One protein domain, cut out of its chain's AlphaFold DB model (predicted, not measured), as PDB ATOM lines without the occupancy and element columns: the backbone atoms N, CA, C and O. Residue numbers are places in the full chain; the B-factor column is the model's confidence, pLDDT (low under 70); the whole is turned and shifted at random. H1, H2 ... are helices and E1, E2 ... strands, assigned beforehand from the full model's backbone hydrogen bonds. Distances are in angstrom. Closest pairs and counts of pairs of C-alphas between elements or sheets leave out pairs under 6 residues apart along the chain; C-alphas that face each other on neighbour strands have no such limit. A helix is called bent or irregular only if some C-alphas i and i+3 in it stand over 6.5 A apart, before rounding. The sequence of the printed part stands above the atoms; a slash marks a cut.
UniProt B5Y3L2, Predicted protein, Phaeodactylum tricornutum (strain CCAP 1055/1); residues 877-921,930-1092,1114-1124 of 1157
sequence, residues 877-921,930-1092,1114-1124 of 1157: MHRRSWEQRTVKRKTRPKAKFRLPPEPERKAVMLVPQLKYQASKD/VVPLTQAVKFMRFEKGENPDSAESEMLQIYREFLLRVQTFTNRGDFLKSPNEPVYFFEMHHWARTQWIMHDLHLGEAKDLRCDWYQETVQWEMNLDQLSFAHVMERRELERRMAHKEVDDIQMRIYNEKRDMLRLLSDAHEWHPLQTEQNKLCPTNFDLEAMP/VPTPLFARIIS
ATOM      1  N   MET A 877     193.839 186.478 280.085       94.62
ATOM      2  CA  MET A 877     193.117 187.311 279.108       94.62
ATOM      3  C   MET A 877     191.920 186.572 278.484       94.62
ATOM      4  O   MET A 877     190.998 187.200 277.970       94.62
ATOM      5  N   HIS A 878     191.894 185.236 278.546       92.56
ATOM      6  CA  HIS A 878     190.806 184.402 278.025       92.56
ATOM      7  C   HIS A 878     190.184 183.551 279.129       92.56
ATOM      8  O   HIS A 878     190.893 182.874 279.873       92.56
ATOM      9  N   ARG A 879     188.851 183.517 279.206       89.00
ATOM     10  CA  ARG A 879     188.123 182.511 279.983       89.00
ATOM     11  C   ARG A 879     187.224 181.721 279.055       89.00
ATOM     12  O   ARG A 879     186.273 182.267 278.505       89.00
ATOM     13  N   ARG A 880     187.474 180.419 278.949       86.31
ATOM     14  CA  ARG A 880     186.573 179.492 278.249       86.31
ATOM     15  C   ARG A 880     185.163 179.540 278.854       86.31
ATOM     16  O   ARG A 880     184.977 179.925 280.017       86.31
ATOM     17  N   SER A 881     184.180 179.141 278.055       84.38
ATOM     18  CA  SER A 881     182.827 178.880 278.539       84.38
ATOM     19  C   SER A 881     182.839 177.811 279.638       84.38
ATOM     20  O   SER A 881     183.721 176.948 279.699       84.38
ATOM     21  N   TRP A 882     181.858 177.881 280.533       81.56
ATOM     22  CA  TRP A 882     181.657 176.899 281.593       81.56
ATOM     23  C   TRP A 882     180.247 176.335 281.512       81.56
ATOM     24  O   TRP A 882     179.273 177.082 281.503       81.56
ATOM     25  N   GLU A 883     180.139 175.009 281.521       82.81
ATOM     26  CA  GLU A 883     178.866 174.316 281.703       82.81
ATOM     27  C   GLU A 883     178.276 174.561 283.106       82.81
ATOM     28  O   GLU A 883     178.949 175.031 284.035       82.81
ATOM     29  N   GLN A 884     177.000 174.201 283.273       82.38
ATOM     30  CA  GLN A 884     176.291 174.297 284.546       82.38
ATOM     31  C   GLN A 884     177.006 173.478 285.636       82.38
ATOM     32  O   GLN A 884     177.141 172.259 285.531       82.38
ATOM     33  N   ARG A 885     177.444 174.132 286.721       81.75
ATOM     34  CA  ARG A 885     178.366 173.535 287.707       81.75
ATOM     35  C   ARG A 885     177.914 173.737 289.150       81.75
ATOM     36  O   ARG A 885     177.364 174.772 289.510       81.75
ATOM     37  N   THR A 886     178.177 172.751 290.011       81.25
ATOM     38  CA  THR A 886     177.842 172.832 291.446       81.25
ATOM     39  C   THR A 886     179.059 173.222 292.285       81.25
ATOM     40  O   THR A 886     179.970 172.414 292.480       81.25
ATOM     41  N   VAL A 887     179.053 174.431 292.847       78.62
ATOM     42  CA  VAL A 887     180.118 174.943 293.725       78.62
ATOM     43  C   VAL A 887     179.782 174.663 295.194       78.62
ATOM     44  O   VAL A 887     178.648 174.835 295.638       78.62
ATOM     45  N   LYS A 888     180.769 174.209 295.977       74.75
ATOM     46  CA  LYS A 888     180.611 173.858 297.401       74.75
ATOM     47  C   LYS A 888     181.203 174.955 298.294       74.75
ATOM     48  O   LYS A 888     182.426 175.035 298.423       74.75
ATOM     49  N   ARG A 889     180.364 175.751 298.969       67.56
ATOM     50  CA  ARG A 889     180.821 176.720 299.981       67.56
ATOM     51  C   ARG A 889     181.274 175.962 301.233       67.56
ATOM     52  O   ARG A 889     180.488 175.239 301.844       67.56
ATOM     53  N   LYS A 890     182.558 176.098 301.591       60.94
ATOM     54  CA  LYS A 890     183.179 175.397 302.737       60.94
ATOM     55  C   LYS A 890     182.984 176.111 304.082       60.94
ATOM     56  O   LYS A 890     183.038 175.452 305.119       60.94
ATOM     57  N   THR A 891     182.773 177.429 304.068       60.44
ATOM     58  CA  THR A 891     182.444 178.238 305.256       60.44
ATOM     59  C   THR A 891     181.037 177.907 305.769       60.44
ATOM     60  O   THR A 891     180.246 177.302 305.049       60.44
ATOM     61  N   ARG A 892     180.705 178.284 307.012       51.72
ATOM     62  CA  ARG A 892     179.353 178.079 307.567       51.72
ATOM     63  C   ARG A 892     178.367 179.151 307.046       51.72
ATOM     64  O   ARG A 892     178.800 180.288 306.881       51.72
ATOM     65  N   PRO A 893     177.075 178.821 306.836       56.16
ATOM     66  CA  PRO A 893     176.548 177.464 306.691       56.16
ATOM     67  C   PRO A 893     177.121 176.803 305.427       56.16
ATOM     68  O   PRO A 893     177.225 177.434 304.375       56.16
ATOM     69  N   LYS A 894     177.501 175.522 305.530       65.06
ATOM     70  CA  LYS A 894     177.963 174.765 304.359       65.06
ATOM     71  C   LYS A 894     176.784 174.617 303.401       65.06
ATOM     72  O   LYS A 894     175.707 174.210 303.825       65.06
ATOM     73  N   ALA A 895     176.994 174.913 302.126       70.56
ATOM     74  CA  ALA A 895     175.945 174.867 301.113       70.56
ATOM     75  C   ALA A 895     176.521 174.489 299.743       70.56
ATOM     76  O   ALA A 895     177.716 174.664 299.479       70.56
ATOM     77  N   LYS A 896     175.664 173.939 298.882       76.38
ATOM     78  CA  LYS A 896     175.972 173.670 297.475       76.38
ATOM     79  C   LYS A 896     175.181 174.677 296.645       76.38
ATOM     80  O   LYS A 896     173.983 174.807 296.852       76.38
ATOM     81  N   PHE A 897     175.828 175.360 295.715       75.88
ATOM     82  CA  PHE A 897     175.178 176.319 294.825       75.88
ATOM     83  C   PHE A 897     175.273 175.804 293.402       75.88
ATOM     84  O   PHE A 897     176.354 175.390 292.972       75.88
ATOM     85  N   ARG A 898     174.149 175.797 292.689       77.31
ATOM     86  CA  ARG A 898     174.118 175.467 291.267       77.31
ATOM     87  C   ARG A 898     174.341 176.765 290.500       77.31
ATOM     88  O   ARG A 898     173.488 177.643 290.520       77.31
ATOM     89  N   LEU A 899     175.508 176.899 289.881       77.06
ATOM     90  CA  LEU A 899     175.785 178.004 288.972       77.06
ATOM     91  C   LEU A 899     175.278 177.628 287.571       77.06
ATOM     92  O   LEU A 899     175.475 176.473 287.170       77.06
ATOM     93  N   PRO A 900     174.637 178.557 286.839       73.94
ATOM     94  CA  PRO A 900     174.226 178.348 285.452       73.94
ATOM     95  C   PRO A 900     175.437 178.096 284.536       73.94
ATOM     96  O   PRO A 900     176.585 178.274 284.967       73.94
ATOM     97  N   PRO A 901     175.217 177.670 283.277       76.81
ATOM     98  CA  PRO A 901     176.254 177.815 282.268       76.81
ATOM     99  C   PRO A 901     176.625 179.298 282.116       76.81
ATOM    100  O   PRO A 901     175.777 180.178 282.257       76.81
ATOM    101  N   GLU A 902     177.890 179.575 281.828       78.00
ATOM    102  CA  GLU A 902     178.398 180.925 281.589       78.00
ATOM    103  C   GLU A 902     179.191 180.957 280.273       78.00
ATOM    104  O   GLU A 902     179.988 180.039 280.035       78.00
ATOM    105  N   PRO A 903     179.045 182.010 279.447       82.19
ATOM    106  CA  PRO A 903     179.727 182.110 278.160       82.19
ATOM    107  C   PRO A 903     181.253 182.223 278.299       82.19
ATOM    108  O   PRO A 903     181.816 182.363 279.391       82.19
ATOM    109  N   GLU A 904     181.932 182.140 277.158       87.62
ATOM    110  CA  GLU A 904     183.330 182.546 277.032       87.62
ATOM    111  C   GLU A 904     183.480 184.052 277.346       87.62
ATOM    112  O   GLU A 904     182.550 184.824 277.129       87.62
ATOM    113  N   ARG A 905     184.638 184.478 277.861       90.56
ATOM    114  CA  ARG A 905     184.974 185.884 278.134       90.56
ATOM    115  C   ARG A 905     186.359 186.218 277.574       90.56
ATOM    116  O   ARG A 905     187.288 185.421 277.734       90.56
ATOM    117  N   LYS A 906     186.519 187.404 276.980       94.00
ATOM    118  CA  LYS A 906     187.824 187.974 276.593       94.00
ATOM    119  C   LYS A 906     188.084 189.273 277.348       94.00
ATOM    120  O   LYS A 906     187.186 190.099 277.493       94.00
ATOM    121  N   ALA A 907     189.306 189.433 277.843       95.50
ATOM    122  CA  ALA A 907     189.768 190.664 278.458       95.50
ATOM    123  C   ALA A 907     190.391 191.563 277.385       95.50
ATOM    124  O   ALA A 907     191.286 191.124 276.672       95.50
ATOM    125  N   VAL A 908     189.968 192.824 277.311       95.50
ATOM    126  CA  VAL A 908     190.659 193.855 276.515       95.50
ATOM    127  C   VAL A 908     191.935 194.348 277.209       95.50
ATOM    128  O   VAL A 908     192.858 194.873 276.591       95.50
ATOM    129  N   MET A 909     191.970 194.189 278.531       96.44
ATOM    130  CA  MET A 909     193.046 194.604 279.416       96.44
ATOM    131  C   MET A 909     192.964 193.786 280.704       96.44
ATOM    132  O   MET A 909     191.864 193.505 281.191       96.44
ATOM    133  N   LEU A 910     194.116 193.436 281.270       97.00
ATOM    134  CA  LEU A 910     194.244 192.777 282.565       97.00
ATOM    135  C   LEU A 910     195.146 193.613 283.480       97.00
ATOM    136  O   LEU A 910     196.315 193.848 283.169       97.00
ATOM    137  N   VAL A 911     194.598 194.020 284.625       95.69
ATOM    138  CA  VAL A 911     195.286 194.777 285.681       95.69
ATOM    139  C   VAL A 911     195.097 194.104 287.046       95.69
ATOM    140  O   VAL A 911     194.065 193.474 287.287       95.69
ATOM    141  N   PRO A 912     196.064 194.204 287.970       92.88
ATOM    142  CA  PRO A 912     195.906 193.717 289.338       92.88
ATOM    143  C   PRO A 912     195.018 194.643 290.194       92.88
ATOM    144  O   PRO A 912     195.138 195.862 290.138       92.88
ATOM    145  N   GLN A 913     194.181 194.077 291.066       89.19
ATOM    146  CA  GLN A 913     193.364 194.817 292.046       89.19
ATOM    147  C   GLN A 913     194.228 195.564 293.082       89.19
ATOM    148  O   GLN A 913     195.242 195.007 293.520       89.19
ATOM    149  N   LEU A 914     193.818 196.774 293.505       86.44
ATOM    150  CA  LEU A 914     194.480 197.592 294.542       86.44
ATOM    151  C   LEU A 914     194.687 196.827 295.860       86.44
ATOM    152  O   LEU A 914     193.819 196.067 296.293       86.44
ATOM    153  N   LYS A 915     195.855 197.011 296.492       77.31
ATOM    154  CA  LYS A 915     196.165 196.440 297.808       77.31
ATOM    155  C   LYS A 915     195.943 197.461 298.915       77.31
ATOM    156  O   LYS A 915     196.363 198.607 298.818       77.31
ATOM    157  N   TYR A 916     195.351 196.988 300.005       71.06
ATOM    158  CA  TYR A 916     195.108 197.774 301.206       71.06
ATOM    159  C   TYR A 916     195.923 197.187 302.359       71.06
ATOM    160  O   TYR A 916     195.601 196.111 302.866       71.06
ATOM    161  N   GLN A 917     196.987 197.879 302.765       57.88
ATOM    162  CA  GLN A 917     197.668 197.587 304.027       57.88
ATOM    163  C   GLN A 917     196.889 198.253 305.166       57.88
ATOM    164  O   GLN A 917     196.580 199.442 305.095       57.88
ATOM    165  N   ALA A 918     196.540 197.494 306.203       48.47
ATOM    166  CA  ALA A 918     195.946 198.062 307.407       48.47
ATOM    167  C   ALA A 918     197.020 198.684 308.310       48.47
ATOM    168  O   ALA A 918     198.202 198.349 308.247       48.47
ATOM    169  N   SER A 919     196.606 199.604 309.177       44.22
ATOM    170  CA  SER A 919     197.499 200.249 310.135       44.22
ATOM    171  C   SER A 919     197.900 199.302 311.271       44.22
ATOM    172  O   SER A 919     197.027 198.839 311.998       44.22
ATOM    173  N   LYS A 920     199.212 199.140 311.492       42.47
ATOM    174  CA  LYS A 920     199.886 198.577 312.688       42.47
ATOM    175  C   LYS A 920     199.621 197.118 313.090       42.47
ATOM    176  O   LYS A 920     200.529 196.534 313.670       42.47
ATOM    177  N   ASP A 921     198.459 196.547 312.786       43.38
ATOM    178  CA  ASP A 921     198.057 195.202 313.234       43.38
ATOM    179  C   ASP A 921     198.023 194.155 312.090       43.38
ATOM    180  O   ASP A 921     197.501 193.059 312.274       43.38
ATOM    181  N   VAL A 930     184.106 198.237 300.936       68.94
ATOM    182  CA  VAL A 930     183.989 199.494 300.179       68.94
ATOM    183  C   VAL A 930     185.016 200.490 300.720       68.94
ATOM    184  O   VAL A 930     184.906 200.930 301.866       68.94
ATOM    185  N   VAL A 931     186.020 200.836 299.911       79.12
ATOM    186  CA  VAL A 931     187.080 201.785 300.283       79.12
ATOM    187  C   VAL A 931     186.727 203.188 299.770       79.12
ATOM    188  O   VAL A 931     186.563 203.352 298.560       79.12
ATOM    189  N   PRO A 932     186.613 204.208 300.647       85.75
ATOM    190  CA  PRO A 932     186.346 205.584 300.235       85.75
ATOM    191  C   PRO A 932     187.455 206.162 299.349       85.75
ATOM    192  O   PRO A 932     188.635 205.905 299.582       85.75
ATOM    193  N   LEU A 933     187.082 207.035 298.408       88.88
ATOM    194  CA  LEU A 933     187.995 207.729 297.488       88.88
ATOM    195  C   LEU A 933     189.220 208.352 298.189       88.88
ATOM    196  O   LEU A 933     190.349 208.140 297.759       88.88
ATOM    197  N   THR A 934     189.029 209.063 299.304       87.75
ATOM    198  CA  THR A 934     190.128 209.670 300.085       87.75
ATOM    199  C   THR A 934     191.115 208.641 300.643       87.75
ATOM    200  O   THR A 934     192.305 208.925 300.762       87.75
ATOM    201  N   GLN A 935     190.646 207.436 300.971       87.19
ATOM    202  CA  GLN A 935     191.484 206.346 301.463       87.19
ATOM    203  C   GLN A 935     192.174 205.611 300.301       87.19
ATOM    204  O   GLN A 935     193.357 205.293 300.401       87.19
ATOM    205  N   ALA A 936     191.477 205.413 299.175       89.38
ATOM    206  CA  ALA A 936     192.052 204.859 297.950       89.38
ATOM    207  C   ALA A 936     193.220 205.718 297.430       89.38
ATOM    208  O   ALA A 936     194.293 205.178 297.165       89.38
ATOM    209  N   VAL A 937     193.064 207.050 297.396       91.00
ATOM    210  CA  VAL A 937     194.137 207.993 297.026       91.00
ATOM    211  C   VAL A 937     195.368 207.823 297.920       91.00
ATOM    212  O   VAL A 937     196.478 207.708 297.403       91.00
ATOM    213  N   LYS A 938     195.203 207.718 299.248       89.19
ATOM    214  CA  LYS A 938     196.334 207.457 300.161       89.19
ATOM    215  C   LYS A 938     197.072 206.158 299.829       89.19
ATOM    216  O   LYS A 938     198.301 206.153 299.810       89.19
ATOM    217  N   PHE A 939     196.351 205.079 299.529       86.94
ATOM    218  CA  PHE A 939     196.974 203.812 299.140       86.94
ATOM    219  C   PHE A 939     197.716 203.911 297.796       86.94
ATOM    220  O   PHE A 939     198.852 203.454 297.701       86.94
ATOM    221  N   MET A 940     197.137 204.570 296.787       90.00
ATOM    222  CA  MET A 940     197.785 204.771 295.480       90.00
ATOM    223  C   MET A 940     199.072 205.607 295.583       90.00
ATOM    224  O   MET A 940     200.068 205.273 294.942       90.00
ATOM    225  N   ARG A 941     199.074 206.654 296.423       89.94
ATOM    226  CA  ARG A 941     200.262 207.472 296.730       89.94
ATOM    227  C   ARG A 941     201.358 206.652 297.414       89.94
ATOM    228  O   ARG A 941     202.513 206.709 297.003       89.94
ATOM    229  N   PHE A 942     200.990 205.835 298.401       86.62
ATOM    230  CA  PHE A 942     201.925 204.928 299.071       86.62
ATOM    231  C   PHE A 942     202.550 203.908 298.098       86.62
ATOM    232  O   PHE A 942     203.756 203.677 298.151       86.62
ATOM    233  N   GLU A 943     201.782 203.356 297.150       82.31
ATOM    234  CA  GLU A 943     202.328 202.464 296.109       82.31
ATOM    235  C   GLU A 943     203.300 203.155 295.140       82.31
ATOM    236  O   GLU A 943     204.195 202.496 294.612       82.31
ATOM    237  N   LYS A 944     203.158 204.469 294.930       83.50
ATOM    238  CA  LYS A 944     204.105 205.305 294.165       83.50
ATOM    239  C   LYS A 944     205.352 205.696 294.978       83.50
ATOM    240  O   LYS A 944     206.251 206.335 294.440       83.50
ATOM    241  N   GLY A 945     205.426 205.311 296.256       82.69
ATOM    242  CA  GLY A 945     206.522 205.651 297.169       82.69
ATOM    243  C   GLY A 945     206.390 207.020 297.847       82.69
ATOM    244  O   GLY A 945     207.334 207.463 298.500       82.69
ATOM    245  N   GLU A 946     205.246 207.698 297.719       85.88
ATOM    246  CA  GLU A 946     204.975 208.942 298.445       85.88
ATOM    247  C   GLU A 946     204.585 208.679 299.908       85.88
ATOM    248  O   GLU A 946     204.050 207.627 300.262       85.88
ATOM    249  N   ASN A 947     204.770 209.684 300.769       85.50
ATOM    250  CA  ASN A 947     204.206 209.672 302.118       85.50
ATOM    251  C   ASN A 947     202.681 209.942 302.053       85.50
ATOM    252  O   ASN A 947     202.296 211.069 301.722       85.50
ATOM    253  N   PRO A 948     201.805 208.981 302.413       83.25
ATOM    254  CA  PRO A 948     200.351 209.125 302.291       83.25
ATOM    255  C   PRO A 948     199.730 210.133 303.274       83.25
ATOM    256  O   PRO A 948     198.572 210.512 303.103       83.25
ATOM    257  N   ASP A 949     200.477 210.568 304.292       84.56
ATOM    258  CA  ASP A 949     200.071 211.605 305.250       84.56
ATOM    259  C   ASP A 949     200.708 212.978 304.958       84.56
ATOM    260  O   ASP A 949     200.470 213.941 305.686       84.56
ATOM    261  N   SER A 950     201.493 213.096 303.880       87.81
ATOM    262  CA  SER A 950     201.915 214.399 303.353       87.81
ATOM    263  C   SER A 950     200.779 215.091 302.592       87.81
ATOM    264  O   SER A 950     199.834 214.437 302.137       87.81
ATOM    265  N   ALA A 951     200.869 216.414 302.426       87.69
ATOM    266  CA  ALA A 951     199.906 217.177 301.633       87.69
ATOM    267  C   ALA A 951     199.753 216.597 300.212       87.69
ATOM    268  O   ALA A 951     200.694 216.035 299.646       87.69
ATOM    269  N   GLU A 952     198.549 216.702 299.654       87.94
ATOM    270  CA  GLU A 952     198.297 216.409 298.240       87.94
ATOM    271  C   GLU A 952     198.879 217.537 297.372       87.94
ATOM    272  O   GLU A 952     199.009 218.674 297.829       87.94
ATOM    273  N   SER A 953     199.222 217.239 296.116       86.50
ATOM    274  CA  SER A 953     199.485 218.296 295.135       86.50
ATOM    275  C   SER A 953     198.183 219.023 294.786       86.50
ATOM    276  O   SER A 953     197.094 218.462 294.901       86.50
ATOM    277  N   GLU A 954     198.287 220.269 294.332       84.19
ATOM    278  CA  GLU A 954     197.126 221.115 294.028       84.19
ATOM    279  C   GLU A 954     196.194 220.482 292.987       84.19
ATOM    280  O   GLU A 954     195.003 220.327 293.248       84.19
ATOM    281  N   MET A 955     196.746 219.977 291.878       83.81
ATOM    282  CA  MET A 955     195.978 219.252 290.858       83.81
ATOM    283  C   MET A 955     195.316 217.973 291.394       83.81
ATOM    284  O   MET A 955     194.187 217.662 291.015       83.81
ATOM    285  N   LEU A 956     195.964 217.247 292.317       88.56
ATOM    286  CA  LEU A 956     195.361 216.069 292.946       88.56
ATOM    287  C   LEU A 956     194.216 216.454 293.892       88.56
ATOM    288  O   LEU A 956     193.184 215.785 293.892       88.56
ATOM    289  N   GLN A 957     194.367 217.531 294.668       87.62
ATOM    290  CA  GLN A 957     193.283 218.053 295.496       87.62
ATOM    291  C   GLN A 957     192.086 218.460 294.622       87.62
ATOM    292  O   GLN A 957     190.969 218.006 294.879       87.62
ATOM    293  N   ILE A 958     192.325 219.256 293.572       85.75
ATOM    294  CA  ILE A 958     191.295 219.728 292.635       85.75
ATOM    295  C   ILE A 958     190.579 218.540 291.982       85.75
ATOM    296  O   ILE A 958     189.350 218.478 292.012       85.75
ATOM    297  N   TYR A 959     191.312 217.544 291.471       89.75
ATOM    298  CA  TYR A 959     190.695 216.369 290.852       89.75
ATOM    299  C   TYR A 959     189.934 215.490 291.850       89.75
ATOM    300  O   TYR A 959     188.832 215.026 291.562       89.75
ATOM    301  N   ARG A 960     190.462 215.285 293.062       89.75
ATOM    302  CA  ARG A 960     189.750 214.544 294.115       89.75
ATOM    303  C   ARG A 960     188.452 215.257 294.511       89.75
ATOM    304  O   ARG A 960     187.456 214.592 294.792       89.75
ATOM    305  N   GLU A 961     188.441 216.587 294.527       85.12
ATOM    306  CA  GLU A 961     187.236 217.390 294.762       85.12
ATOM    307  C   GLU A 961     186.272 217.351 293.563       85.12
ATOM    308  O   GLU A 961     185.069 217.188 293.775       85.12
ATOM    309  N   PHE A 962     186.771 217.353 292.321       87.38
ATOM    310  CA  PHE A 962     185.981 217.073 291.113       87.38
ATOM    311  C   PHE A 962     185.329 215.683 291.157       87.38
ATOM    312  O   PHE A 962     184.136 215.572 290.895       87.38
ATOM    313  N   LEU A 963     186.039 214.625 291.556       89.31
ATOM    314  CA  LEU A 963     185.475 213.271 291.643       89.31
ATOM    315  C   LEU A 963     184.392 213.152 292.729       89.31
ATOM    316  O   LEU A 963     183.338 212.558 292.492       89.31
ATOM    317  N   LEU A 964     184.598 213.767 293.902       85.50
ATOM    318  CA  LEU A 964     183.556 213.887 294.936       85.50
ATOM    319  C   LEU A 964     182.345 214.688 294.422       85.50
ATOM    320  O   LEU A 964     181.191 214.338 294.691       85.50
ATOM    321  N   ARG A 965     182.589 215.751 293.651       80.25
ATOM    322  CA  ARG A 965     181.549 216.554 293.001       80.25
ATOM    323  C   ARG A 965     180.775 215.739 291.959       80.25
ATOM    324  O   ARG A 965     179.552 215.759 291.995       80.25
ATOM    325  N   VAL A 966     181.447 214.991 291.085       83.69
ATOM    326  CA  VAL A 966     180.834 214.108 290.078       83.69
ATOM    327  C   VAL A 966     179.952 213.055 290.741       83.69
ATOM    328  O   VAL A 966     178.794 212.894 290.347       83.69
ATOM    329  N   GLN A 967     180.450 212.398 291.792       82.75
ATOM    330  CA  GLN A 967     179.668 211.439 292.568       82.75
ATOM    331  C   GLN A 967     178.436 212.105 293.195       82.75
ATOM    332  O   GLN A 967     177.320 211.608 293.046       82.75
ATOM    333  N   THR A 968     178.595 213.246 293.874       78.31
ATOM    334  CA  THR A 968     177.449 213.930 294.494       78.31
ATOM    335  C   THR A 968     176.452 214.455 293.459       78.31
ATOM    336  O   THR A 968     175.254 214.312 293.672       78.31
ATOM    337  N   PHE A 969     176.896 214.993 292.326       76.81
ATOM    338  CA  PHE A 969     176.023 215.500 291.266       76.81
ATOM    339  C   PHE A 969     175.244 214.387 290.553       76.81
ATOM    340  O   PHE A 969     174.031 214.492 290.385       76.81
ATOM    341  N   THR A 970     175.917 213.291 290.196       79.69
ATOM    342  CA  THR A 970     175.278 212.153 289.519       79.69
ATOM    343  C   THR A 970     174.328 211.413 290.465       79.69
ATOM    344  O   THR A 970     173.260 210.968 290.039       79.69
ATOM    345  N   ASN A 971     174.648 211.333 291.765       78.62
ATOM    346  CA  ASN A 971     173.900 210.501 292.716       78.62
ATOM    347  C   ASN A 971     172.792 211.242 293.473       78.62
ATOM    348  O   ASN A 971     171.759 210.621 293.731       78.62
ATOM    349  N   ARG A 972     172.969 212.525 293.836       65.31
ATOM    350  CA  ARG A 972     172.056 213.259 294.739       65.31
ATOM    351  C   ARG A 972     170.596 213.173 294.297       65.31
ATOM    352  O   ARG A 972     170.245 213.580 293.197       65.31
ATOM    353  N   GLY A 973     169.745 212.744 295.227       54.06
ATOM    354  CA  GLY A 973     168.295 212.959 295.201       54.06
ATOM    355  C   GLY A 973     167.878 214.291 295.839       54.06
ATOM    356  O   GLY A 973     166.804 214.373 296.425       54.06
ATOM    357  N   ASP A 974     168.739 215.315 295.781       54.25
ATOM    358  CA  ASP A 974     168.279 216.704 295.904       54.25
ATOM    359  C   ASP A 974     167.417 217.053 294.664       54.25
ATOM    360  O   ASP A 974     167.343 216.268 293.718       54.25
ATOM    361  N   PHE A 975     166.729 218.200 294.680       51.03
ATOM    362  CA  PHE A 975     165.556 218.518 293.841       51.03
ATOM    363  C   PHE A 975     165.799 218.743 292.326       51.03
ATOM    364  O   PHE A 975     165.202 219.628 291.715       51.03
ATOM    365  N   LEU A 976     166.673 217.952 291.713       58.28
ATOM    366  CA  LEU A 976     167.046 218.003 290.301       58.28
ATOM    367  C   LEU A 976     166.624 216.744 289.518       58.28
ATOM    368  O   LEU A 976     166.478 216.813 288.305       58.28
ATOM    369  N   LYS A 977     166.402 215.609 290.196       66.31
ATOM    370  CA  LYS A 977     166.030 214.326 289.570       66.31
ATOM    371  C   LYS A 977     164.520 214.132 289.461       66.31
ATOM    372  O   LYS A 977     163.806 214.434 290.416       66.31
ATOM    373  N   SER A 978     164.047 213.533 288.366       66.31
ATOM    374  CA  SER A 978     162.658 213.050 288.279       66.31
ATOM    375  C   SER A 978     162.412 211.899 289.268       66.31
ATOM    376  O   SER A 978     163.250 211.001 289.364       66.31
ATOM    377  N   PRO A 979     161.249 211.830 289.947       67.00
ATOM    378  CA  PRO A 979     160.855 210.658 290.736       67.00
ATOM    379  C   PRO A 979     160.716 209.361 289.920       67.00
ATOM    380  O   PRO A 979     160.675 208.283 290.507       67.00
ATOM    381  N   ASN A 980     160.617 209.470 288.589       68.50
ATOM    382  CA  ASN A 980     160.444 208.354 287.654       68.50
ATOM    383  C   ASN A 980     161.766 207.899 286.993       68.50
ATOM    384  O   ASN A 980     161.751 207.016 286.139       68.50
ATOM    385  N   GLU A 981     162.896 208.528 287.333       73.56
ATOM    386  CA  GLU A 981     164.213 208.275 286.737       73.56
ATOM    387  C   GLU A 981     164.900 207.034 287.354       73.56
ATOM    388  O   GLU A 981     164.869 206.876 288.578       73.56
ATOM    389  N   PRO A 982     165.563 206.166 286.559       76.81
ATOM    390  CA  PRO A 982     166.261 204.997 287.081       76.81
ATOM    391  C   PRO A 982     167.500 205.426 287.867       76.81
ATOM    392  O   PRO A 982     168.342 206.196 287.394       76.81
ATOM    393  N   VAL A 983     167.644 204.905 289.081       81.44
ATOM    394  CA  VAL A 983     168.733 205.308 289.971       81.44
ATOM    395  C   VAL A 983     169.948 204.419 289.748       81.44
ATOM    396  O   VAL A 983     170.122 203.397 290.409       81.44
ATOM    397  N   TYR A 984     170.807 204.837 288.821       84.75
ATOM    398  CA  TYR A 984     172.180 204.350 288.704       84.75
ATOM    399  C   TYR A 984     173.095 205.211 289.587       84.75
ATOM    400  O   TYR A 984     173.154 206.432 289.409       84.75
ATOM    401  N   PHE A 985     173.782 204.606 290.558       85.19
ATOM    402  CA  PHE A 985     174.763 205.314 291.387       85.19
ATOM    403  C   PHE A 985     176.161 205.227 290.767       85.19
ATOM    404  O   PHE A 985     176.652 204.141 290.487       85.19
ATOM    405  N   PHE A 986     176.810 206.380 290.618       87.75
ATOM    406  CA  PHE A 986     178.233 206.517 290.326       87.75
ATOM    407  C   PHE A 986     179.015 206.296 291.632       87.75
ATOM    408  O   PHE A 986     178.997 207.150 292.528       87.75
ATOM    409  N   GLU A 987     179.667 205.149 291.802       83.56
ATOM    410  CA  GLU A 987     180.412 204.805 293.018       83.56
ATOM    411  C   GLU A 987     181.811 204.296 292.679       83.56
ATOM    412  O   GLU A 987     181.988 203.146 292.304       83.56
ATOM    413  N   MET A 988     182.831 205.140 292.867       86.38
ATOM    414  CA  MET A 988     184.235 204.794 292.604       86.38
ATOM    415  C   MET A 988     184.652 203.507 293.346       86.38
ATOM    416  O   MET A 988     184.927 203.535 294.548       86.38
ATOM    417  N   HIS A 989     184.693 202.380 292.627       84.12
ATOM    418  CA  HIS A 989     185.021 201.058 293.184       84.12
ATOM    419  C   HIS A 989     185.989 200.228 292.320       84.12
ATOM    420  O   HIS A 989     186.481 199.187 292.761       84.12
ATOM    421  N   HIS A 990     186.307 200.705 291.115       89.75
ATOM    422  CA  HIS A 990     187.162 200.062 290.112       89.75
ATOM    423  C   HIS A 990     188.675 200.191 290.423       89.75
ATOM    424  O   HIS A 990     189.483 200.593 289.589       89.75
ATOM    425  N   TRP A 991     189.066 199.873 291.659       90.50
ATOM    426  CA  TRP A 991     190.401 200.137 292.201       90.50
ATOM    427  C   TRP A 991     191.472 199.129 291.732       90.50
ATOM    428  O   TRP A 991     191.505 197.977 292.178       90.50
ATOM    429  N   ALA A 992     192.400 199.584 290.885       90.94
ATOM    430  CA  ALA A 992     193.528 198.805 290.362       90.94
ATOM    431  C   ALA A 992     194.899 199.320 290.853       90.94
ATOM    432  O   ALA A 992     195.034 200.470 291.266       90.94
ATOM    433  N   ARG A 993     195.932 198.470 290.763       89.69
ATOM    434  CA  ARG A 993     197.356 198.863 290.771       89.69
ATOM    435  C   ARG A 993     197.873 198.809 289.347       89.69
ATOM    436  O   ARG A 993     197.404 198.010 288.543       89.69
ATOM    437  N   THR A 994     198.904 199.590 289.065       91.25
ATOM    438  CA  THR A 994     199.445 199.732 287.706       91.25
ATOM    439  C   THR A 994     200.965 199.564 287.668       91.25
ATOM    440  O   THR A 994     201.642 200.079 286.781       91.25
ATOM    441  N   GLN A 995     201.495 198.803 288.636       89.38
ATOM    442  CA  GLN A 995     202.877 198.301 288.657       89.38
ATOM    443  C   GLN A 995     203.165 197.338 287.491       89.38
ATOM    444  O   GLN A 995     204.306 197.194 287.063       89.38
ATOM    445  N   TRP A 996     202.125 196.676 286.980       93.12
ATOM    446  CA  TRP A 996     202.126 196.019 285.681       93.12
ATOM    447  C   TRP A 996     200.736 196.128 285.057       93.12
ATOM    448  O   TRP A 996     199.735 196.186 285.775       93.12
ATOM    449  N   ILE A 997     200.683 196.164 283.728       96.56
ATOM    450  CA  ILE A 997     199.448 196.199 282.932       96.56
ATOM    451  C   ILE A 997     199.649 195.245 281.755       96.56
ATOM    452  O   ILE A 997     200.730 195.230 281.174       96.56
ATOM    453  N   MET A 998     198.638 194.453 281.403       97.06
ATOM    454  CA  MET A 998     198.622 193.649 280.177       97.06
ATOM    455  C   MET A 998     197.536 194.195 279.242       97.06
ATOM    456  O   MET A 998     196.357 194.210 279.603       97.06
ATOM    457  N   HIS A 999     197.934 194.643 278.054       96.88
ATOM    458  CA  HIS A 999     197.071 195.234 277.030       96.88
ATOM    459  C   HIS A 999     196.852 194.239 275.881       96.88
ATOM    460  O   HIS A 999     197.821 193.645 275.406       96.88
ATOM    461  N   ASP A1000     195.618 194.103 275.389       95.88
ATOM    462  CA  ASP A1000     195.350 193.554 274.050       95.88
ATOM    463  C   ASP A1000     195.521 194.680 273.015       95.88
ATOM    464  O   ASP A1000     194.932 195.754 273.167       95.88
ATOM    465  N   LEU A1001     196.353 194.487 271.990       93.88
ATOM    466  CA  LEU A1001     196.612 195.506 270.960       93.88
ATOM    467  C   LEU A1001     195.806 195.301 269.668       93.88
ATOM    468  O   LEU A1001     195.885 196.132 268.763       93.88
ATOM    469  N   HIS A1002     195.031 194.220 269.575       88.81
ATOM    470  CA  HIS A1002     194.297 193.831 268.373       88.81
ATOM    471  C   HIS A1002     192.816 194.248 268.424       88.81
ATOM    472  O   HIS A1002     192.216 194.543 267.390       88.81
ATOM    473  N   LEU A1003     192.218 194.295 269.618       88.81
ATOM    474  CA  LEU A1003     190.828 194.712 269.825       88.81
ATOM    475  C   LEU A1003     190.672 196.244 269.804       88.81
ATOM    476  O   LEU A1003     191.413 196.976 270.465       88.81
ATOM    477  N   GLY A1004     189.653 196.742 269.093       87.69
ATOM    478  CA  GLY A1004     189.344 198.179 269.040       87.69
ATOM    479  C   GLY A1004     188.889 198.710 270.399       87.69
ATOM    480  O   GLY A1004     189.404 199.706 270.892       87.69
ATOM    481  N   GLU A1005     188.046 197.943 271.081       90.38
ATOM    482  CA  GLU A1005     187.529 198.241 272.415       90.38
ATOM    483  C   GLU A1005     188.648 198.295 273.478       90.38
ATOM    484  O   GLU A1005     188.499 198.957 274.510       90.38
ATOM    485  N   ALA A1006     189.787 197.633 273.220       93.25
ATOM    486  CA  ALA A1006     190.998 197.738 274.032       93.25
ATOM    487  C   ALA A1006     191.737 199.056 273.805       93.25
ATOM    488  O   ALA A1006     192.207 199.659 274.773       93.25
ATOM    489  N   LYS A1007     191.827 199.510 272.548       93.25
ATOM    490  CA  LYS A1007     192.345 200.839 272.214       93.25
ATOM    491  C   LYS A1007     191.486 201.920 272.861       93.25
ATOM    492  O   LYS A1007     192.030 202.785 273.535       93.25
ATOM    493  N   ASP A1008     190.167 201.844 272.724       92.25
ATOM    494  CA  ASP A1008     189.275 202.887 273.238       92.25
ATOM    495  C   ASP A1008     189.374 203.015 274.766       92.25
ATOM    496  O   ASP A1008     189.452 204.125 275.288       92.25
ATOM    497  N   LEU A1009     189.460 201.891 275.495       95.12
ATOM    498  CA  LEU A1009     189.670 201.909 276.948       95.12
ATOM    499  C   LEU A1009     191.049 202.470 277.342       95.12
ATOM    500  O   LEU A1009     191.147 203.224 278.310       95.12
ATOM    501  N   ARG A1010     192.114 202.122 276.602       95.44
ATOM    502  CA  ARG A1010     193.454 202.711 276.786       95.44
ATOM    503  C   ARG A1010     193.437 204.221 276.575       95.44
ATOM    504  O   ARG A1010     194.043 204.955 277.350       95.44
ATOM    505  N   CYS A1011     192.742 204.674 275.540       94.81
ATOM    506  CA  CYS A1011     192.739 206.064 275.127       94.81
ATOM    507  C   CYS A1011     191.882 206.962 276.022       94.81
ATOM    508  O   CYS A1011     192.357 208.038 276.375       94.81
ATOM    509  N   ASP A1012     190.716 206.504 276.492       94.38
ATOM    510  CA  ASP A1012     189.957 207.217 277.533       94.38
ATOM    511  C   ASP A1012     190.796 207.384 278.805       94.38
ATOM    512  O   ASP A1012     190.871 208.470 279.378       94.38
ATOM    513  N   TRP A1013     191.477 206.315 279.229       94.81
ATOM    514  CA  TRP A1013     192.329 206.336 280.415       94.81
ATOM    515  C   TRP A1013     193.548 207.258 280.243       94.81
ATOM    516  O   TRP A1013     193.860 208.043 281.142       94.81
ATOM    517  N   TYR A1014     194.209 207.226 279.085       94.75
ATOM    518  CA  TYR A1014     195.298 208.149 278.768       94.75
ATOM    519  C   TYR A1014     194.811 209.607 278.740       94.75
ATOM    520  O   TYR A1014     195.419 210.454 279.390       94.75
ATOM    521  N   GLN A1015     193.685 209.898 278.082       91.62
ATOM    522  CA  GLN A1015     193.113 211.246 277.998       91.62
ATOM    523  C   GLN A1015     192.701 211.797 279.373       91.62
ATOM    524  O   GLN A1015     193.017 212.944 279.685       91.62
ATOM    525  N   GLU A1016     192.068 210.980 280.221       92.69
ATOM    526  CA  GLU A1016     191.763 211.329 281.615       92.69
ATOM    527  C   GLU A1016     193.045 211.597 282.424       92.69
ATOM    528  O   GLU A1016     193.091 212.527 283.220       92.69
ATOM    529  N   THR A1017     194.110 210.817 282.220       91.88
ATOM    530  CA  THR A1017     195.378 211.014 282.949       91.88
ATOM    531  C   THR A1017     196.111 212.286 282.491       91.88
ATOM    532  O   THR A1017     196.706 212.982 283.313       91.88
ATOM    533  N   VAL A1018     196.037 212.620 281.196       89.38
ATOM    534  CA  VAL A1018     196.630 213.836 280.609       89.38
ATOM    535  C   VAL A1018     195.905 215.100 281.075       89.38
ATOM    536  O   VAL A1018     196.570 216.018 281.542       89.38
ATOM    537  N   GLN A1019     194.568 215.144 281.005       87.50
ATOM    538  CA  GLN A1019     193.759 216.347 281.279       87.50
ATOM    539  C   GLN A1019     194.054 217.012 282.636       87.50
ATOM    540  O   GLN A1019     193.944 218.230 282.784       87.50
ATOM    541  N   TRP A1020     194.377 216.198 283.640       87.19
ATOM    542  CA  TRP A1020     194.579 216.627 285.025       87.19
ATOM    543  C   TRP A1020     196.056 216.630 285.458       87.19
ATOM    544  O   TRP A1020     196.345 216.868 286.630       87.19
ATOM    545  N   GLU A1021     196.978 216.319 284.538       83.88
ATOM    546  CA  GLU A1021     198.440 216.319 284.710       83.88
ATOM    547  C   GLU A1021     198.970 215.690 286.023       83.88
ATOM    548  O   GLU A1021     199.953 216.165 286.595       83.88
ATOM    549  N   MET A1022     198.369 214.599 286.519       82.38
ATOM    550  CA  MET A1022     198.735 213.998 287.818       82.38
ATOM    551  C   MET A1022     199.451 212.644 287.703       82.38
ATOM    552  O   MET A1022     199.149 211.828 286.837       82.38
ATOM    553  N   ASN A1023     200.320 212.328 288.668       83.81
ATOM    554  CA  ASN A1023     201.065 211.061 288.720       83.81
ATOM    555  C   ASN A1023     200.268 209.878 289.337       83.81
ATOM    556  O   ASN A1023     200.850 208.992 289.960       83.81
ATOM    557  N   LEU A1024     198.940 209.835 289.195       90.06
ATOM    558  CA  LEU A1024     198.066 208.801 289.778       90.06
ATOM    559  C   LEU A1024     197.121 208.204 288.731       90.06
ATOM    560  O   LEU A1024     195.900 208.262 288.848       90.06
ATOM    561  N   ASP A1025     197.716 207.562 287.726       92.31
ATOM    562  CA  ASP A1025     197.005 206.844 286.667       92.31
ATOM    563  C   ASP A1025     195.980 205.817 287.203       92.31
ATOM    564  O   ASP A1025     194.940 205.606 286.581       92.31
ATOM    565  N   GLN A1026     196.193 205.249 288.398       93.75
ATOM    566  CA  GLN A1026     195.229 204.350 289.054       93.75
ATOM    567  C   GLN A1026     193.866 205.008 289.354       93.75
ATOM    568  O   GLN A1026     192.849 204.316 289.427       93.75
ATOM    569  N   LEU A1027     193.840 206.329 289.559       94.00
ATOM    570  CA  LEU A1027     192.633 207.079 289.905       94.00
ATOM    571  C   LEU A1027     191.805 207.407 288.656       94.00
ATOM    572  O   LEU A1027     190.596 207.174 288.645       94.00
ATOM    573  N   SER A1028     192.476 207.848 287.589       93.94
ATOM    574  CA  SER A1028     191.888 208.054 286.260       93.94
ATOM    575  C   SER A1028     191.264 206.767 285.707       93.94
ATOM    576  O   SER A1028     190.147 206.797 285.195       93.94
ATOM    577  N   PHE A1029     191.923 205.612 285.894       95.56
ATOM    578  CA  PHE A1029     191.367 204.304 285.524       95.56
ATOM    579  C   PHE A1029     190.021 204.033 286.209       95.56
ATOM    580  O   PHE A1029     189.055 203.631 285.561       95.56
ATOM    581  N   ALA A1030     189.944 204.282 287.520       94.62
ATOM    582  CA  ALA A1030     188.736 204.035 288.295       94.62
ATOM    583  C   ALA A1030     187.572 204.957 287.882       94.62
ATOM    584  O   ALA A1030     186.429 204.501 287.876       94.62
ATOM    585  N   HIS A1031     187.847 206.208 287.485       94.25
ATOM    586  CA  HIS A1031     186.831 207.128 286.957       94.25
ATOM    587  C   HIS A1031     186.303 206.673 285.588       94.25
ATOM    588  O   HIS A1031     185.091 206.555 285.405       94.25
ATOM    589  N   VAL A1032     187.205 206.363 284.649       94.81
ATOM    590  CA  VAL A1032     186.852 205.908 283.290       94.81
ATOM    591  C   VAL A1032     186.048 204.608 283.324       94.81
ATOM    592  O   VAL A1032     185.039 204.489 282.628       94.81
ATOM    593  N   MET A1033     186.442 203.648 284.166       94.94
ATOM    594  CA  MET A1033     185.697 202.401 284.352       94.94
ATOM    595  C   MET A1033     184.297 202.628 284.939       94.94
ATOM    596  O   MET A1033     183.342 202.009 284.474       94.94
ATOM    597  N   GLU A1034     184.153 203.524 285.920       93.25
ATOM    598  CA  GLU A1034     182.855 203.828 286.535       93.25
ATOM    599  C   GLU A1034     181.903 204.530 285.557       93.25
ATOM    600  O   GLU A1034     180.738 204.150 285.435       93.25
ATOM    601  N   ARG A1035     182.408 205.509 284.796       92.88
ATOM    602  CA  ARG A1035     181.629 206.189 283.756       92.88
ATOM    603  C   ARG A1035     181.159 205.213 282.675       92.88
ATOM    604  O   ARG A1035     179.962 205.172 282.392       92.88
ATOM    605  N   ARG A1036     182.067 204.386 282.140       92.69
ATOM    606  CA  ARG A1036     181.738 203.359 281.136       92.69
ATOM    607  C   ARG A1036     180.717 202.344 281.654       92.69
ATOM    608  O   ARG A1036     179.857 201.919 280.888       92.69
ATOM    609  N   GLU A1037     180.763 201.972 282.936       90.56
ATOM    610  CA  GLU A1037     179.756 201.094 283.549       90.56
ATOM    611  C   GLU A1037     178.364 201.754 283.580       90.56
ATOM    612  O   GLU A1037     177.380 201.100 283.237       90.56
ATOM    613  N   LEU A1038     178.248 203.044 283.919       89.56
ATOM    614  CA  LEU A1038     176.950 203.735 283.899       89.56
ATOM    615  C   LEU A1038     176.424 203.969 282.473       89.56
ATOM    616  O   LEU A1038     175.241 203.731 282.220       89.56
ATOM    617  N   GLU A1039     177.281 204.379 281.535       89.31
ATOM    618  CA  GLU A1039     176.937 204.525 280.109       89.31
ATOM    619  C   GLU A1039     176.404 203.200 279.535       89.31
ATOM    620  O   GLU A1039     175.306 203.156 278.968       89.31
ATOM    621  N   ARG A1040     177.106 202.094 279.817       90.38
ATOM    622  CA  ARG A1040     176.694 200.724 279.490       90.38
ATOM    623  C   ARG A1040     175.350 200.349 280.117       90.38
ATOM    624  O   ARG A1040     174.477 199.846 279.409       90.38
ATOM    625  N   ARG A1041     175.163 200.568 281.427       87.00
ATOM    626  CA  ARG A1041     173.923 200.215 282.148       87.00
ATOM    627  C   ARG A1041     172.704 200.940 281.587       87.00
ATOM    628  O   ARG A1041     171.673 200.297 281.397       87.00
ATOM    629  N   MET A1042     172.834 202.228 281.259       84.56
ATOM    630  CA  MET A1042     171.778 202.992 280.586       84.56
ATOM    631  C   MET A1042     171.506 202.458 279.173       84.56
ATOM    632  O   MET A1042     170.358 202.178 278.836       84.56
ATOM    633  N   ALA A1043     172.547 202.272 278.354       84.12
ATOM    634  CA  ALA A1043     172.407 201.820 276.966       84.12
ATOM    635  C   ALA A1043     171.803 200.407 276.846       84.12
ATOM    636  O   ALA A1043     171.085 200.112 275.891       84.12
ATOM    637  N   HIS A1044     172.078 199.535 277.819       85.25
ATOM    638  CA  HIS A1044     171.534 198.177 277.899       85.25
ATOM    639  C   HIS A1044     170.211 198.106 278.691       85.25
ATOM    640  O   HIS A1044     169.612 197.033 278.757       85.25
ATOM    641  N   LYS A1045     169.754 199.222 279.281       82.69
ATOM    642  CA  LYS A1045     168.552 199.325 280.132       82.69
ATOM    643  C   LYS A1045     168.555 198.322 281.292       82.69
ATOM    644  O   LYS A1045     167.568 197.637 281.558       82.69
ATOM    645  N   GLU A1046     169.695 198.211 281.973       82.19
ATOM    646  CA  GLU A1046     169.855 197.293 283.101       82.19
ATOM    647  C   GLU A1046     169.078 197.743 284.345       82.19
ATOM    648  O   GLU A1046     168.751 198.918 284.522       82.19
ATOM    649  N   VAL A1047     168.823 196.784 285.240       82.44
ATOM    650  CA  VAL A1047     168.146 196.994 286.526       82.44
ATOM    651  C   VAL A1047     168.885 198.057 287.355       82.44
ATOM    652  O   VAL A1047     170.110 197.997 287.523       82.44
ATOM    653  N   ASP A1048     168.134 199.033 287.868       82.88
ATOM    654  CA  ASP A1048     168.670 200.151 288.651       82.88
ATOM    655  C   ASP A1048     169.110 199.733 290.067       82.88
ATOM    656  O   ASP A1048     168.833 198.624 290.530       82.88
ATOM    657  N   ASP A1049     169.818 200.606 290.783       81.50
ATOM    658  CA  ASP A1049     170.389 200.265 292.087       81.50
ATOM    659  C   ASP A1049     169.382 200.274 293.245       81.50
ATOM    660  O   ASP A1049     169.686 199.763 294.326       81.50
ATOM    661  N   ILE A1050     168.165 200.787 293.044       80.75
ATOM    662  CA  ILE A1050     167.072 200.642 294.015       80.75
ATOM    663  C   ILE A1050     166.465 199.241 293.900       80.75
ATOM    664  O   ILE A1050     166.262 198.574 294.917       80.75
ATOM    665  N   GLN A1051     166.240 198.762 292.679       75.88
ATOM    666  CA  GLN A1051     165.745 197.418 292.399       75.88
ATOM    667  C   GLN A1051     166.820 196.356 292.693       75.88
ATOM    668  O   GLN A1051     166.527 195.357 293.354       75.88
ATOM    669  N   MET A1052     168.086 196.593 292.326       73.19
ATOM    670  CA  MET A1052     169.202 195.675 292.603       73.19
ATOM    671  C   MET A1052     169.440 195.434 294.100       73.19
ATOM    672  O   MET A1052     169.875 194.339 294.459       73.19
ATOM    673  N   ARG A1053     169.083 196.368 294.999       71.06
ATOM    674  CA  ARG A1053     169.152 196.142 296.461       71.06
ATOM    675  C   ARG A1053     168.359 194.916 296.918       71.06
ATOM    676  O   ARG A1053     168.768 194.266 297.877       71.06
ATOM    677  N   ILE A1054     167.281 194.556 296.216       65.38
ATOM    678  CA  ILE A1054     166.475 193.347 296.479       65.38
ATOM    679  C   ILE A1054     167.289 192.063 296.204       65.38
ATOM    680  O   ILE A1054     167.032 191.014 296.794       65.38
ATOM    681  N   TYR A1055     168.310 192.150 295.348       64.12
ATOM    682  CA  TYR A1055     169.162 191.045 294.907       64.12
ATOM    683  C   TYR A1055     170.558 191.043 295.559       64.12
ATOM    684  O   TYR A1055     171.331 190.117 295.305       64.12
ATOM    685  N   ASN A1056     170.895 192.018 296.417       64.81
ATOM    686  CA  ASN A1056     172.250 192.167 296.974       64.81
ATOM    687  C   ASN A1056     172.771 190.900 297.675       64.81
ATOM    688  O   ASN A1056     173.883 190.474 297.380       64.81
ATOM    689  N   GLU A1057     171.958 190.212 298.490       62.38
ATOM    690  CA  GLU A1057     172.377 188.945 299.122       62.38
ATOM    691  C   GLU A1057     172.775 187.867 298.091       62.38
ATOM    692  O   GLU A1057     173.706 187.095 298.322       62.38
ATOM    693  N   LYS A1058     172.115 187.825 296.922       63.09
ATOM    694  CA  LYS A1058     172.486 186.928 295.814       63.09
ATOM    695  C   LYS A1058     173.759 187.407 295.108       63.09
ATOM    696  O   LYS A1058     174.589 186.571 294.757       63.09
ATOM    697  N   ARG A1059     173.948 188.723 294.937       64.06
ATOM    698  CA  ARG A1059     175.151 189.326 294.328       64.06
ATOM    699  C   ARG A1059     176.401 189.076 295.180       64.06
ATOM    700  O   ARG A1059     177.409 188.610 294.655       64.06
ATOM    701  N   ASP A1060     176.312 189.255 296.495       65.00
ATOM    702  CA  ASP A1060     177.399 188.951 297.437       65.00
ATOM    703  C   ASP A1060     177.674 187.445 297.552       65.00
ATOM    704  O   ASP A1060     178.818 187.010 297.699       65.00
ATOM    705  N   MET A1061     176.649 186.608 297.379       65.69
ATOM    706  CA  MET A1061     176.855 185.172 297.209       65.69
ATOM    707  C   MET A1061     177.548 184.826 295.880       65.69
ATOM    708  O   MET A1061     178.431 183.969 295.884       65.69
ATOM    709  N   LEU A1062     177.231 185.502 294.767       66.44
ATOM    710  CA  LEU A1062     177.938 185.349 293.486       66.44
ATOM    711  C   LEU A1062     179.420 185.756 293.598       66.44
ATOM    712  O   LEU A1062     180.270 185.012 293.103       66.44
ATOM    713  N   ARG A1063     179.745 186.853 294.309       67.56
ATOM    714  CA  ARG A1063     181.132 187.296 294.614       67.56
ATOM    715  C   ARG A1063     181.990 186.188 295.230       67.56
ATOM    716  O   ARG A1063     183.170 186.063 294.923       67.56
ATOM    717  N   LEU A1064     181.395 185.344 296.074       68.19
ATOM    718  CA  LEU A1064     182.097 184.267 296.779       68.19
ATOM    719  C   LEU A1064     182.152 182.930 296.013       68.19
ATOM    720  O   LEU A1064     182.751 181.975 296.521       68.19
ATOM    721  N   LEU A1065     181.512 182.828 294.840       72.25
ATOM    722  CA  LEU A1065     181.271 181.560 294.132       72.25
ATOM    723  C   LEU A1065     181.708 181.540 292.659       72.25
ATOM    724  O   LEU A1065     181.995 180.452 292.155       72.25
ATOM    725  N   SER A1066     181.768 182.690 291.980       75.56
ATOM    726  CA  SER A1066     182.238 182.812 290.591       75.56
ATOM    727  C   SER A1066     183.295 183.911 290.450       75.56
ATOM    728  O   SER A1066     183.378 184.809 291.283       75.56
ATOM    729  N   ASP A1067     184.087 183.854 289.380       78.62
ATOM    730  CA  ASP A1067     185.084 184.876 289.033       78.62
ATOM    731  C   ASP A1067     184.459 186.147 288.434       78.62
ATOM    732  O   ASP A1067     185.151 187.138 288.240       78.62
ATOM    733  N   ALA A1068     183.147 186.136 288.176       76.81
ATOM    734  CA  ALA A1068     182.391 187.172 287.470       76.81
ATOM    735  C   ALA A1068     182.596 188.624 287.951       76.81
ATOM    736  O   ALA A1068     182.325 189.534 287.179       76.81
ATOM    737  N   HIS A1069     183.064 188.844 289.183       78.31
ATOM    738  CA  HIS A1069     183.333 190.174 289.746       78.31
ATOM    739  C   HIS A1069     184.750 190.709 289.480       78.31
ATOM    740  O   HIS A1069     185.029 191.844 289.837       78.31
ATOM    741  N   GLU A1070     185.625 189.920 288.852       85.56
ATOM    742  CA  GLU A1070     186.883 190.408 288.267       85.56
ATOM    743  C   GLU A1070     186.698 190.879 286.816       85.56
ATOM    744  O   GLU A1070     187.598 191.487 286.248       85.56
ATOM    745  N   TRP A1071     185.560 190.549 286.194       89.38
ATOM    746  CA  TRP A1071     185.274 190.746 284.772       89.38
ATOM    747  C   TRP A1071     184.255 191.876 284.592       89.38
ATOM    748  O   TRP A1071     183.047 191.635 284.611       89.38
ATOM    749  N   HIS A1072     184.739 193.096 284.385       91.50
ATOM    750  CA  HIS A1072     183.920 194.299 284.243       91.50
ATOM    751  C   HIS A1072     183.464 194.432 282.779       91.50
ATOM    752  O   HIS A1072     184.318 194.577 281.899       91.50
ATOM    753  N   PRO A1073     182.162 194.279 282.472       90.62
ATOM    754  CA  PRO A1073     181.668 194.208 281.096       90.62
ATOM    755  C   PRO A1073     181.806 195.544 280.366       90.62
ATOM    756  O   PRO A1073     181.622 196.603 280.953       90.62
ATOM    757  N   LEU A1074     182.080 195.493 279.062       91.44
ATOM    758  CA  LEU A1074     182.088 196.682 278.207       91.44
ATOM    759  C   LEU A1074     180.721 196.918 277.547       91.44
ATOM    760  O   LEU A1074     179.881 196.016 277.472       91.44
ATOM    761  N   GLN A1075     180.509 198.133 277.039       89.94
ATOM    762  CA  GLN A1075     179.362 198.478 276.198       89.94
ATOM    763  C   GLN A1075     179.554 197.918 274.785       89.94
ATOM    764  O   GLN A1075     180.093 198.576 273.899       89.94
ATOM    765  N   THR A1076     179.124 196.673 274.592       86.62
ATOM    766  CA  THR A1076     179.110 195.986 273.295       86.62
ATOM    767  C   THR A1076     177.800 195.212 273.135       86.62
ATOM    768  O   THR A1076     177.210 194.760 274.123       86.62
ATOM    769  N   GLU A1077     177.359 194.994 271.895       80.62
ATOM    770  CA  GLU A1077     176.168 194.177 271.612       80.62
ATOM    771  C   GLU A1077     176.360 192.712 272.068       80.62
ATOM    772  O   GLU A1077     175.415 192.064 272.514       80.62
ATOM    773  N   GLN A1078     177.597 192.207 272.071       82.19
ATOM    774  CA  GLN A1078     177.966 190.898 272.615       82.19
ATOM    775  C   GLN A1078     177.680 190.816 274.124       82.19
ATOM    776  O   GLN A1078     177.108 189.839 274.609       82.19
ATOM    777  N   ASN A1079     178.056 191.853 274.879       85.44
ATOM    778  CA  ASN A1079     177.807 191.942 276.319       85.44
ATOM    779  C   ASN A1079     176.320 192.167 276.631       85.44
ATOM    780  O   ASN A1079     175.818 191.614 277.603       85.44
ATOM    781  N   LYS A1080     175.606 192.926 275.796       81.31
ATOM    782  CA  LYS A1080     174.153 193.168 275.883       81.31
ATOM    783  C   LYS A1080     173.327 191.880 275.771       81.31
ATOM    784  O   LYS A1080     172.336 191.728 276.477       81.31
ATOM    785  N   LEU A1081     173.772 190.929 274.945       74.44
ATOM    786  CA  LEU A1081     173.175 189.591 274.818       74.44
ATOM    787  C   LEU A1081     173.543 188.632 275.970       74.44
ATOM    788  O   LEU A1081     172.966 187.550 276.077       74.44
ATOM    789  N   CYS A1082     174.487 189.006 276.840       66.50
ATOM    790  CA  CYS A1082     174.994 188.179 277.936       66.50
ATOM    791  C   CYS A1082     174.588 188.762 279.307       66.50
ATOM    792  O   CYS A1082     175.402 189.449 279.931       66.50
ATOM    793  N   PRO A1083     173.363 188.498 279.811       56.59
ATOM    794  CA  PRO A1083     172.876 189.095 281.053       56.59
ATOM    795  C   PRO A1083     173.804 188.808 282.241       56.59
ATOM    796  O   PRO A1083     174.184 187.669 282.510       56.59
ATOM    797  N   THR A1084     174.147 189.867 282.971       55.31
ATOM    798  CA  THR A1084     175.068 189.850 284.121       55.31
ATOM    799  C   THR A1084     174.432 189.272 285.392       55.31
ATOM    800  O   THR A1084     175.130 188.729 286.253       55.31
ATOM    801  N   ASN A1085     173.105 189.364 285.500       55.75
ATOM    802  CA  ASN A1085     172.321 188.924 286.648       55.75
ATOM    803  C   ASN A1085     171.827 187.481 286.475       55.75
ATOM    804  O   ASN A1085     170.994 187.193 285.619       55.75
ATOM    805  N   PHE A1086     172.298 186.588 287.348       56.47
ATOM    806  CA  PHE A1086     171.908 185.176 287.380       56.47
ATOM    807  C   PHE A1086     171.212 184.813 288.690       56.47
ATOM    808  O   PHE A1086     171.686 185.161 289.774       56.47
ATOM    809  N   ASP A1087     170.128 184.043 288.601       53.59
ATOM    810  CA  ASP A1087     169.417 183.561 289.782       53.59
ATOM    811  C   ASP A1087     170.128 182.344 290.410       53.59
ATOM    812  O   ASP A1087     170.343 181.318 289.761       53.59
ATOM    813  N   LEU A1088     170.528 182.457 291.683       57.16
ATOM    814  CA  LEU A1088     171.254 181.402 292.402       57.16
ATOM    815  C   LEU A1088     170.307 180.382 293.054       57.16
ATOM    816  O   LEU A1088     169.694 180.665 294.085       57.16
ATOM    817  N   GLU A1089     170.299 179.142 292.554       56.25
ATOM    818  CA  GLU A1089     169.704 178.005 293.270       56.25
ATOM    819  C   GLU A1089     170.630 177.520 294.407       56.25
ATOM    820  O   GLU A1089     171.698 176.932 294.182       56.25
ATOM    821  N   ALA A1090     170.201 177.729 295.656       53.78
ATOM    822  CA  ALA A1090     170.869 177.220 296.853       53.78
ATOM    823  C   ALA A1090     170.336 175.827 297.245       53.78
ATOM    824  O   ALA A1090     169.163 175.662 297.575       53.78
ATOM    825  N   MET A1091     171.209 174.817 297.259       53.31
ATOM    826  CA  MET A1091     170.861 173.428 297.576       53.31
ATOM    827  C   MET A1091     171.334 173.010 298.986       53.31
ATOM    828  O   MET A1091     172.491 173.267 299.351       53.31
ATOM    829  N   PRO A1092     170.503 172.279 299.763       49.47
ATOM    830  CA  PRO A1092     170.896 171.710 301.052       49.47
ATOM    831  C   PRO A1092     172.147 170.825 300.962       49.47
ATOM    832  O   PRO A1092     172.288 169.979 300.072       49.47
ATOM    833  N   VAL A1114     177.173 184.243 268.077       54.06
ATOM    834  CA  VAL A1114     177.436 185.480 268.835       54.06
ATOM    835  C   VAL A1114     178.930 185.580 269.189       54.06
ATOM    836  O   VAL A1114     179.465 184.662 269.814       54.06
ATOM    837  N   PRO A1115     179.638 186.671 268.823       70.00
ATOM    838  CA  PRO A1115     181.055 186.824 269.155       70.00
ATOM    839  C   PRO A1115     181.288 186.911 270.670       70.00
ATOM    840  O   PRO A1115     180.432 187.391 271.412       70.00
ATOM    841  N   THR A1116     182.467 186.486 271.139       84.12
ATOM    842  CA  THR A1116     182.805 186.474 272.572       84.12
ATOM    843  C   THR A1116     182.601 187.853 273.231       84.12
ATOM    844  O   THR A1116     183.179 188.826 272.741       84.12
ATOM    845  N   PRO A1117     181.871 187.961 274.360       88.75
ATOM    846  CA  PRO A1117     181.741 189.215 275.102       88.75
ATOM    847  C   PRO A1117     183.078 189.695 275.690       88.75
ATOM    848  O   PRO A1117     183.937 188.898 276.097       88.75
ATOM    849  N   LEU A1118     183.228 191.020 275.743       92.88
ATOM    850  CA  LEU A1118     184.460 191.731 276.081       92.88
ATOM    851  C   LEU A1118     184.377 192.396 277.461       92.88
ATOM    852  O   LEU A1118     183.320 192.847 277.907       92.88
ATOM    853  N   PHE A1119     185.508 192.445 278.155       94.62
ATOM    854  CA  PHE A1119     185.589 192.896 279.544       94.62
ATOM    855  C   PHE A1119     186.921 193.603 279.819       94.62
ATOM    856  O   PHE A1119     187.945 193.218 279.259       94.62
ATOM    857  N   ALA A1120     186.954 194.550 280.752       95.62
ATOM    858  CA  ALA A1120     188.186 194.872 281.474       95.62
ATOM    859  C   ALA A1120     188.336 193.887 282.647       95.62
ATOM    860  O   ALA A1120     187.352 193.608 283.338       95.62
ATOM    861  N   ARG A1121     189.536 193.337 282.885       95.06
ATOM    862  CA  ARG A1121     189.759 192.382 283.982       95.06
ATOM    863  C   ARG A1121     190.613 192.971 285.104       95.06
ATOM    864  O   ARG A1121     191.804 193.203 284.915       95.06
ATOM    865  N   ILE A1122     190.021 193.120 286.289       93.62
ATOM    866  CA  ILE A1122     190.713 193.520 287.522       93.62
ATOM    867  C   ILE A1122     190.926 192.258 288.373       93.62
ATOM    868  O   ILE A1122     190.015 191.796 289.058       93.62
ATOM    869  N   ILE A1123     192.116 191.652 288.299       91.12
ATOM    870  CA  ILE A1123     192.405 190.364 288.951       91.12
ATOM    871  C   ILE A1123     192.913 190.533 290.389       91.12
ATOM    872  O   ILE A1123     193.869 191.260 290.668       91.12
ATOM    873  N   SER A1124     192.307 189.803 291.319       86.38
ATOM    874  CA  SER A1124     192.720 189.745 292.720       86.38
ATOM    875  C   SER A1124     193.917 188.803 292.924       86.38
ATOM    876  O   SER A1124     194.003 187.739 292.303       86.38
TER     877      SER A1124
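Overview. This is residues 877 to 921, 930 to 1092 and 1114 to 1124 of the 1157 residues of the protein "Predicted protein" of Phaeodactylum tricornutum (strain CCAP 1055/1) (UniProt B5Y3L2). A strongly twisted wall of four strands, E4 E3 E7 E5, has helices H3 and H4 over one face, with H1 and H2 beyond H4, away from the sheet. A small separate sheet, E1 E2 E6, lies at the opposite end of the longest axis from H1 and H2, with H5 next to it, and residues 974 to 980, after H2, stick out. The printed part has 219 residues with six named helices and seven named strands, in the order E1 E2 E3 H1 H2 E4 H3 H4 H5 E5 H6 E6 E7; the class is mixed, helices and strands. The whole is compact, with a radius of gyration of the C-alphas of 18.8 A and spans of 55 by 43 by 43 A.

Arrangement. The larger sheet, mixed, runs strand beside strand E4, residues 996 to 1000, E3, residues 905 to 912, E7, residues 1118 to 1123, and E5, residues 1071 to 1073. E4 and E3 are antiparallel, with N 910 and O 998 at 2.9 A; E3 and E7 are parallel, with N 908 and O 1119 at 2.8 A; E7 and E5 are antiparallel, with N 1072 and O 1120 at 2.9 A. E3 bends by 83 degrees at residue 908. H3, residues 1004 to 1019, and H4, residues 1025 to 1043, are on one face of this sheet: two layers, helices on one face of a sheet. H3 runs along the strands at a height over the sheet of 11.1 A, at 11 degrees to E3 on the local plane. H3 and H4 touch at a steep tilt of 54 degrees, opposite ways, their closest C-alphas those of Trp 1013 and Phe 1029, 5.6 A apart. H1, residues 933 to 943, only just touches H4, with 3 pairs of C-alphas within 8 A, the closest those of Met 940 and Gln 1026 at 6.9 A. H2, residues 954 to 971, is close to H4 but not clearly touching, at a shallow tilt of 19 degrees, the same way; their closest C-alphas, of Leu 963 and His 1031, are 7.8 A apart. H6, residues 1077 to 1080, only grazes the larger sheet. In the smaller sheet, E1, residues 885 to 889, and E2, residues 895 to 899, form an antiparallel hairpin, with N 887 and O 897 at 2.9 A. E6, residues 1089 to 1091, is antiparallel to E2, with N 1091 and O 896 at 2.8 A. H5, residues 1049 to 1063, only grazes this sheet with its residues 1058 to 1062. Every O i to N i+4 pair is within hydrogen-bond range in H1, H2, H3 and H4, and 6 of 11 are in H5; H6 is too short for such a pair.

Along the chain. E3 spans 17.5 A, H3 22.3 A, H2 25.6 A and H4 26.9 A, from C-alpha 1025 at (197.005, 206.844, 286.667) to C-alpha 1043 at (172.407, 201.820, 276.966). E1 begins at C-alpha 885, (178.366, 173.535, 287.707), and E7 ends at C-alpha 1123, (192.405, 190.364, 288.951). H5, 17.0 A long, is irregular: C-alphas 1054 and 1057 are 7.8 A apart.

Size, cuts and confidence. The two C-alphas farthest apart, of Glu 954 and Pro 1092, are 56.4 A apart. Residues 922 to 929 and 1093 to 1113 are not printed; C-alphas 921 and 930 are 19.7 A apart, and C-alphas 1092 and 1114 are 35.6 A apart. Of the links that are printed whole, H2 to E4 is long. The mean pLDDT of the printed part is 81.1, and 44 residues are under 70, among them residues 972 to 980, 1054 to 1064 and 1082 to 1092.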